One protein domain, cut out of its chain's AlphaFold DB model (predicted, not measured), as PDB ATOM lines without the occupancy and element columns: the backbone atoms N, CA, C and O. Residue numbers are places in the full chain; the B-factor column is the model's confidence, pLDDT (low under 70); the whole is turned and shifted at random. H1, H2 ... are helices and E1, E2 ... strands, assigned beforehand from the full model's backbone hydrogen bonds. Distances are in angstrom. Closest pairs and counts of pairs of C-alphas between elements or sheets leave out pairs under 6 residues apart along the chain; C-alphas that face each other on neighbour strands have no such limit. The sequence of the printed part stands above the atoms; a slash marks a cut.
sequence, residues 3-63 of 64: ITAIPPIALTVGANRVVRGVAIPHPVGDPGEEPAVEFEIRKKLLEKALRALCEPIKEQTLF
ATOM      1  N   ILE A   3      53.033 -88.399   5.062       97.38
ATOM      2  CA  ILE A   3      53.481 -87.572   6.190       97.38
ATOM      3  C   ILE A   3      54.691 -88.260   6.818       97.38
ATOM      4  O   ILE A   3      54.623 -89.445   7.139       97.38
ATOM      5  N   THR A   4      55.807 -87.551   6.978       97.38
ATOM      6  CA  THR A   4      57.023 -88.134   7.567       97.38
ATOM      7  C   THR A   4      57.908 -87.080   8.221       97.38
ATOM      8  O   THR A   4      57.986 -85.941   7.757       97.38
ATOM      9  N   ALA A   5      58.631 -87.476   9.266       96.56
ATOM     10  CA  ALA A   5      59.707 -86.677   9.849       96.56
ATOM     11  C   ALA A   5      61.014 -86.745   9.029       96.56
ATOM     12  O   ALA A   5      61.953 -86.006   9.308       96.56
ATOM     13  N   ILE A   6      61.072 -87.589   7.985       97.06
ATOM     14  CA  ILE A   6      62.234 -87.738   7.094       97.06
ATOM     15  C   ILE A   6      61.831 -87.506   5.623       97.06
ATOM     16  O   ILE A   6      61.769 -88.458   4.837       97.06
ATOM     17  N   PRO A   7      61.556 -86.252   5.207       96.94
ATOM     18  CA  PRO A   7      61.169 -85.948   3.829       96.94
ATOM     19  C   PRO A   7      62.133 -86.444   2.736       96.94
ATOM     20  O   PRO A   7      61.633 -86.912   1.715       96.94
ATOM     21  N   PRO A   8      63.475 -86.422   2.907       97.25
ATOM     22  CA  PRO A   8      64.386 -86.870   1.851       97.25
ATOM     23  C   PRO A   8      64.138 -88.312   1.392       97.25
ATOM     24  O   PRO A   8      64.069 -88.560   0.195       97.25
ATOM     25  N   ILE A   9      63.908 -89.245   2.326       97.25
ATOM     26  CA  ILE A   9      63.650 -90.656   1.993       97.25
ATOM     27  C   ILE A   9      62.350 -90.788   1.198       97.25
ATOM     28  O   ILE A   9      62.304 -91.509   0.205       97.25
ATOM     29  N   ALA A  10      61.305 -90.064   1.605       96.94
ATOM     30  CA  ALA A  10      60.025 -90.055   0.906       96.94
ATOM     31  C   ALA A  10      60.162 -89.592  -0.550       96.94
ATOM     32  O   ALA A  10      59.565 -90.179  -1.452       96.94
ATOM     33  N   LEU A  11      60.967 -88.554  -0.780       96.81
ATOM     34  CA  LEU A  11      61.229 -88.046  -2.120       96.81
ATOM     35  C   LEU A  11      62.026 -89.064  -2.947       96.81
ATOM     36  O   LEU A  11      61.632 -89.349  -4.074       96.81
ATOM     37  N   THR A  12      63.060 -89.692  -2.376       97.81
ATOM     38  CA  THR A  12      63.855 -90.727  -3.063       97.81
ATOM     39  C   THR A  12      63.015 -91.926  -3.514       97.81
ATOM     40  O   THR A  12      63.265 -92.466  -4.588       97.81
ATOM     41  N   VAL A  13      61.995 -92.327  -2.746       96.69
ATOM     42  CA  VAL A  13      61.098 -93.442  -3.120       96.69
ATOM     43  C   VAL A  13      59.943 -93.029  -4.042       96.69
ATOM     44  O   VAL A  13      59.065 -93.841  -4.329       96.69
ATOM     45  N   GLY A  14      59.914 -91.780  -4.515       96.38
ATOM     46  CA  GLY A  14      58.924 -91.326  -5.492       96.38
ATOM     47  C   GLY A  14      57.596 -90.858  -4.890       96.38
ATOM     48  O   GLY A  14      56.590 -90.800  -5.600       96.38
ATOM     49  N   ALA A  15      57.541 -90.510  -3.597       97.50
ATOM     50  CA  ALA A  15      56.327 -89.932  -3.027       97.50
ATOM     51  C   ALA A  15      56.003 -88.600  -3.726       97.50
ATOM     52  O   ALA A  15      56.805 -87.667  -3.729       97.50
ATOM     53  N   ASN A  16      54.812 -88.519  -4.321       97.06
ATOM     54  CA  ASN A  16      54.375 -87.372  -5.119       97.06
ATOM     55  C   ASN A  16      54.066 -86.121  -4.282       97.06
ATOM     56  O   ASN A  16      54.345 -85.004  -4.694       97.06
ATOM     57  N   ARG A  17      53.475 -86.314  -3.104       98.19
ATOM     58  CA  ARG A  17      53.151 -85.257  -2.139       98.19
ATOM     59  C   ARG A  17      53.707 -85.665  -0.791       98.19
ATOM     60  O   ARG A  17      53.313 -86.720  -0.286       98.19
ATOM     61  N   VAL A  18      54.577 -84.851  -0.216       98.12
ATOM     62  CA  VAL A  18      55.186 -85.110   1.089       98.12
ATOM     63  C   VAL A  18      54.837 -83.970   2.027       98.12
ATOM     64  O   VAL A  18      55.051 -82.816   1.694       98.12
ATOM     65  N   VAL A  19      54.308 -84.278   3.202       98.00
ATOM     66  CA  VAL A  19      54.065 -83.302   4.266       98.00
ATOM     67  C   VAL A  19      55.108 -83.529   5.350       98.00
ATOM     68  O   VAL A  19      55.269 -84.652   5.838       98.00
ATOM     69  N   ARG A  20      55.815 -82.462   5.736       97.12
ATOM     70  CA  ARG A  20      56.732 -82.511   6.880       97.12
ATOM     71  C   ARG A  20      55.943 -82.806   8.159       97.12
ATOM     72  O   ARG A  20      55.063 -82.029   8.525       97.12
ATOM     73  N   GLY A  21      56.251 -83.945   8.775       96.31
ATOM     74  CA  GLY A  21      55.740 -84.369  10.077       96.31
ATOM     75  C   GLY A  21      56.505 -83.739  11.243       96.31
ATOM     76  O   GLY A  21      57.412 -82.938  11.031       96.31
ATOM     77  N   VAL A  22      56.134 -84.123  12.464       95.62
ATOM     78  CA  VAL A  22      56.612 -83.507  13.715       95.62
ATOM     79  C   VAL A  22      58.031 -83.961  14.069       95.62
ATOM     80  O   VAL A  22      58.974 -83.183  13.954       95.62
ATOM     81  N   ALA A  23      58.201 -85.224  14.469       94.62
ATOM     82  CA  ALA A  23      59.487 -85.752  14.921       94.62
ATOM     83  C   ALA A  23      59.607 -87.267  14.691       94.62
ATOM     84  O   ALA A  23      58.660 -87.940  14.287       94.62
ATOM     85  N   ILE A  24      60.786 -87.828  14.952       95.44
ATOM     86  CA  ILE A  24      60.983 -89.280  15.070       95.44
ATOM     87  C   ILE A  24      60.947 -89.622  16.567       95.44
ATOM     88  O   ILE A  24      61.608 -88.924  17.332       95.44
ATOM     89  N   PRO A  25      60.236 -90.677  17.007       95.19
ATOM     90  CA  PRO A  25      59.460 -91.642  16.221       95.19
ATOM     91  C   PRO A  25      57.987 -91.240  16.015       95.19
ATOM     92  O   PRO A  25      57.202 -92.058  15.541       95.19
ATOM     93  N   HIS A  26      57.606 -90.007  16.361       96.56
ATOM     94  CA  HIS A  26      56.223 -89.521  16.349       96.56
ATOM     95  C   HIS A  26      55.966 -88.554  15.173       96.56
ATOM     96  O   HIS A  26      55.894 -87.341  15.355       96.56
ATOM     97  N   PRO A  27      55.820 -89.045  13.926       95.75
ATOM     98  CA  PRO A  27      55.712 -88.169  12.756       95.75
ATOM     99  C   PRO A  27      54.416 -87.353  12.730       95.75
ATOM    100  O   PRO A  27      54.324 -86.388  11.973       95.75
ATOM    101  N   VAL A  28      53.415 -87.744  13.522       96.50
ATOM    102  CA  VAL A  28      52.062 -87.178  13.491       96.50
ATOM    103  C   VAL A  28      51.636 -86.494  14.786       96.50
ATOM    104  O   VAL A  28      50.494 -86.078  14.867       96.50
ATOM    105  N   GLY A  29      52.506 -86.358  15.781       95.69
ATOM    106  CA  GLY A  29      52.149 -85.744  17.062       95.69
ATOM    107  C   GLY A  29      53.337 -85.712  18.009       95.69
ATOM    108  O   GLY A  29      54.431 -86.131  17.635       95.69
ATOM    109  N   ASP A  30      53.111 -85.238  19.226       96.62
ATOM    110  CA  ASP A  30      54.122 -85.215  20.279       96.62
ATOM    111  C   ASP A  30      53.517 -85.753  21.587       96.62
ATOM    112  O   ASP A  30      52.692 -85.076  22.198       96.62
ATOM    113  N   PRO A  31      53.874 -86.973  22.023       95.50
ATOM    114  CA  PRO A  31      53.321 -87.552  23.245       95.50
ATOM    115  C   PRO A  31      53.853 -86.903  24.531       95.50
ATOM    116  O   PRO A  31      53.356 -87.240  25.603       95.50
ATOM    117  N   GLY A  32      54.876 -86.043  24.453       96.44
ATOM    118  CA  GLY A  32      55.396 -85.305  25.605       96.44
ATOM    119  C   GLY A  32      54.588 -84.052  25.946       96.44
ATOM    120  O   GLY A  32      54.786 -83.481  27.017       96.44
ATOM    121  N   GLU A  33      53.692 -83.630  25.055       97.12
ATOM    122  CA  GLU A  33      52.869 -82.435  25.218       97.12
ATOM    123  C   GLU A  33      51.593 -82.701  26.024       97.12
ATOM    124  O   GLU A  33      51.070 -83.817  26.094       97.12
ATOM    125  N   GLU A  34      51.038 -81.631  26.594       98.19
ATOM    126  CA  GLU A  34      49.728 -81.683  27.242       98.19
ATOM    127  C   GLU A  34      48.635 -82.084  26.230       98.19
ATOM    128  O   GLU A  34      48.663 -81.617  25.086       98.19
ATOM    129  N   PRO A  35      47.606 -82.867  26.619       97.75
ATOM    130  CA  PRO A  35      46.631 -83.432  25.676       97.75
ATOM    131  C   PRO A  35      45.953 -82.415  24.746       97.75
ATOM    132  O   PRO A  35      45.659 -82.717  23.590       97.75
ATOM    133  N   ALA A  36      45.699 -81.199  25.237       98.00
ATOM    134  CA  ALA A  36      45.114 -80.127  24.434       98.00
ATOM    135  C   ALA A  36      46.096 -79.580  23.383       98.00
ATOM    136  O   ALA A  36      45.699 -79.297  22.254       98.00
ATOM    137  N   VAL A  37      47.375 -79.452  23.739       97.88
ATOM    138  CA  VAL A  37      48.435 -78.985  22.835       97.88
ATOM    139  C   VAL A  37      48.735 -80.054  21.788       97.88
ATOM    140  O   VAL A  37      48.780 -79.749  20.597       97.88
ATOM    141  N   GLU A  38      48.836 -81.316  22.209       98.00
ATOM    142  CA  GLU A  38      49.025 -82.467  21.323       98.00
ATOM    143  C   GLU A  38      47.901 -82.558  20.278       98.00
ATOM    144  O   GLU A  38      48.159 -82.714  19.079       98.00
ATOM    145  N   PHE A  39      46.650 -82.371  20.708       97.81
ATOM    146  CA  PHE A  39      45.507 -82.345  19.802       97.81
ATOM    147  C   PHE A  39      45.625 -81.236  18.749       97.81
ATOM    148  O   PHE A  39      45.386 -81.484  17.564       97.81
ATOM    149  N   GLU A  40      46.025 -80.028  19.150       98.19
ATOM    150  CA  GLU A  40      46.207 -78.912  18.219       98.19
ATOM    151  C   GLU A  40      47.360 -79.152  17.233       98.19
ATOM    152  O   GLU A  40      47.244 -78.791  16.057       98.19
ATOM    153  N   ILE A  41      48.442 -79.815  17.657       97.38
ATOM    154  CA  ILE A  41      49.530 -80.249  16.765       97.38
ATOM    155  C   ILE A  41      48.981 -81.200  15.694       97.38
ATOM    156  O   ILE A  41      49.149 -80.951  14.494       97.38
ATOM    157  N   ARG A  42      48.262 -82.252  16.108       97.19
ATOM    158  CA  ARG A  42      47.634 -83.218  15.189       97.19
ATOM    159  C   ARG A  42      46.660 -82.557  14.227       97.19
ATOM    160  O   ARG A  42      46.668 -82.858  13.032       97.19
ATOM    161  N   LYS A  43      45.826 -81.651  14.733       97.94
ATOM    162  CA  LYS A  43      44.818 -80.945  13.943       97.94
ATOM    163  C   LYS A  43      45.456 -80.071  12.865       97.94
ATOM    164  O   LYS A  43      45.085 -80.197  11.700       97.94
ATOM    165  N   LYS A  44      46.452 -79.250  13.214       97.12
ATOM    166  CA  LYS A  44      47.173 -78.403  12.244       97.12
ATOM    167  C   LYS A  44      47.854 -79.235  11.160       97.12
ATOM    168  O   LYS A  44      47.790 -78.891   9.979       97.12
ATOM    169  N   LEU A  45      48.474 -80.349  11.547       97.31
ATOM    170  CA  LEU A  45      49.107 -81.265  10.602       97.31
ATOM    171  C   LEU A  45      48.084 -81.889   9.643       97.31
ATOM    172  O   LEU A  45      48.334 -81.959   8.438       97.31
ATOM    173  N   LEU A  46      46.922 -82.298  10.159       96.81
ATOM    174  CA  LEU A  46      45.831 -82.834   9.349       96.81
ATOM    175  C   LEU A  46      45.289 -81.788   8.368       96.81
ATOM    176  O   LEU A  46      45.143 -82.083   7.186       96.81
ATOM    177  N   GLU A  47      45.029 -80.563   8.823       97.38
ATOM    178  CA  GLU A  47      44.552 -79.468   7.968       97.38
ATOM    179  C   GLU A  47      45.528 -79.176   6.823       97.38
ATOM    180  O   GLU A  47      45.119 -79.035   5.669       97.38
ATOM    181  N   LYS A  48      46.830 -79.151   7.118       96.75
ATOM    182  CA  LYS A  48      47.881 -79.004   6.110       96.75
ATOM    183  C   LYS A  48      47.886 -80.166   5.115       96.75
ATOM    184  O   LYS A  48      47.967 -79.941   3.909       96.75
ATOM    185  N   ALA A  49      47.759 -81.398   5.597       97.50
ATOM    186  CA  ALA A  49      47.695 -82.574   4.738       97.50
ATOM    187  C   ALA A  49      46.458 -82.548   3.821       97.50
ATOM    188  O   ALA A  49      46.567 -82.849   2.632       97.50
ATOM    189  N   LEU A  50      45.301 -82.117   4.330       97.44
ATOM    190  CA  LEU A  50      44.090 -81.939   3.528       97.44
ATOM    191  C   LEU A  50      44.274 -80.869   2.445       97.44
ATOM    192  O   LEU A  50      43.904 -81.100   1.297       97.44
ATOM    193  N   ARG A  51      44.905 -79.733   2.767       96.62
ATOM    194  CA  ARG A  51      45.232 -78.700   1.767       96.62
ATOM    195  C   ARG A  51      46.161 -79.243   0.679       96.62
ATOM    196  O   ARG A  51      45.860 -79.089  -0.500       96.62
ATOM    197  N   ALA A  52      47.215 -79.963   1.067       97.25
ATOM    198  CA  ALA A  52      48.163 -80.573   0.135       97.25
ATOM    199  C   ALA A  52      47.516 -81.599  -0.819       97.25
ATOM    200  O   ALA A  52      47.972 -81.770  -1.952       97.25
ATOM    201  N   LEU A  53      46.451 -82.296  -0.393       96.50
ATOM    202  CA  LEU A  53      45.688 -83.188  -1.280       96.50
ATOM    203  C   LEU A  53      44.967 -82.430  -2.386       96.50
ATOM    204  O   LEU A  53      44.926 -82.909  -3.518       96.50
ATOM    205  N   CYS A  54      44.392 -81.283  -2.044       96.44
ATOM    206  CA  CYS A  54      43.603 -80.472  -2.961       96.44
ATOM    207  C   CYS A  54      44.475 -79.652  -3.920       96.44
ATOM    208  O   CYS A  54      43.974 -79.167  -4.932       96.44
ATOM    209  N   GLU A  55      45.765 -79.496  -3.624       96.50
ATOM    210  CA  GLU A  55      46.669 -78.695  -4.439       96.50
ATOM    211  C   GLU A  55      47.117 -79.452  -5.711       96.50
ATOM    212  O   GLU A  55      47.559 -80.617  -5.643       96.50
ATOM    213  N   PRO A  56      46.991 -78.828  -6.900       96.94
ATOM    214  CA  PRO A  56      47.520 -79.394  -8.131       96.94
ATOM    215  C   PRO A  56      49.051 -79.359  -8.106       96.94
ATOM    216  O   PRO A  56      49.653 -78.320  -7.859       96.94
ATOM    217  N   ILE A  57      49.687 -80.488  -8.422       97.38
ATOM    218  CA  ILE A  57      51.150 -80.602  -8.522       97.38
ATOM    219  C   ILE A  57      51.545 -81.122  -9.903       97.38
ATOM    220  O   ILE A  57      50.797 -81.882 -10.524       97.38
ATOM    221  N   LYS A  58      52.729 -80.728 -10.375       97.50
ATOM    222  CA  LYS A  58      53.342 -81.238 -11.618       97.50
ATOM    223  C   LYS A  58      54.566 -82.118 -11.365       97.50
ATOM    224  O   LYS A  58      54.938 -82.904 -12.227       97.50
ATOM    225  N   GLU A  59      55.161 -81.997 -10.185       97.25
ATOM    226  CA  GLU A  59      56.371 -82.695  -9.756       97.25
ATOM    227  C   GLU A  59      56.234 -83.117  -8.288       97.25
ATOM    228  O   GLU A  59      55.211 -82.845  -7.659       97.25
ATOM    229  N   GLN A  60      57.232 -83.815  -7.741       97.69
ATOM    230  CA  GLN A  60      57.225 -84.163  -6.322       97.69
ATOM    231  C   GLN A  60      57.299 -82.890  -5.473       97.69
ATOM    232  O   GLN A  60      58.231 -82.104  -5.615       97.69
ATOM    233  N   THR A  61      56.338 -82.699  -4.571       97.88
ATOM    234  CA  THR A  61      56.240 -81.473  -3.767       97.88
ATOM    235  C   THR A  61      56.322 -81.785  -2.278       97.88
ATOM    236  O   THR A  61      55.607 -82.657  -1.770       97.88
ATOM    237  N   LEU A  62      57.189 -81.050  -1.579       97.38
ATOM    238  CA  LEU A  62      57.237 -80.997  -0.123       97.38
ATOM    239  C   LEU A  62      56.385 -79.819   0.363       97.38
ATOM    240  O   LEU A  62      56.668 -78.674   0.035       97.38
ATOM    241  N   PHE A  63      55.362 -80.117   1.152       96.06
ATOM    242  CA  PHE A  63      54.455 -79.149   1.754       96.06
ATOM    243  C   PHE A  63      54.925 -78.813   3.178       96.06
ATOM    244  O   PHE A  63      55.169 -79.718   3.996       96.06
TER     245      PHE A  63
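What this domain is: This is residues 3 to 63 of the 64 residues of the protein "Glycine reductase complex component B subunit gamma" of Synergistetes bacterium ADurb.Bin155 (UniProt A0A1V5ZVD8). A very small sheet of two parallel strands, E1 and E2, lies between a long helix, H2, and a short one, H1, and the whole is a flat slab. H2 makes much of the length; its residues 45 to 53 are near the sheet, while its earlier part runs on past it beside the long link from E1. The printed part has 61 residues, with the named elements in the order H1, E1, H2, E2; the class is mixed, helices and strands. It is only just compact, close to loose, with a radius of gyration of the C-alphas of 12.4 A, and spans 39 by 23 by 9 A.

How they stand to each other: E1, residues 17 to 20, and E2, residues 61 to 63, are parallel neighbours at 34 degrees; N 63 and O 18 are 2.8 A apart and N 18 and O 61 2.9 A, within hydrogen-bond range. Residues 3 to 4 pair, parallel, with residues 19 to 20 of E1. H2, residues 35 to 54, comes closest to E1 at the C-alphas of Val 19 and Ala 49, 6.4 A apart. E1, H2 and E2 form a strand-helix-strand unit, two parallel neighbour strands with a helix between them in the chain, and its crossover is left-handed. H1, residues 7 to 12, comes closest to E1 at the C-alphas of Pro 7 and Arg 20, 6.4 A apart. H1 and H2 are apart. In both helices every O i to N i+4 pair is within hydrogen-bond range.

Where its parts are: E1 is 10.1 A long from first to last C-alpha and E2 6.3 A, ending at C-alpha 63 (54.455, -79.149, 1.754). H2 is 28.9 A long, from C-alpha 35 (46.631, -83.432, 25.676). H1, 8.8 A long, begins at C-alpha 7 (61.169, -85.948, 3.829).

The domain as a whole: The C-alphas farthest apart, of Glu 34 and Lys 58, are 39.0 A apart. The printed part has no cut. The link from E1 to H2, residues 21 to 34, is long. Mean pLDDT of the printed part is 97.0, and no printed residue is under 70.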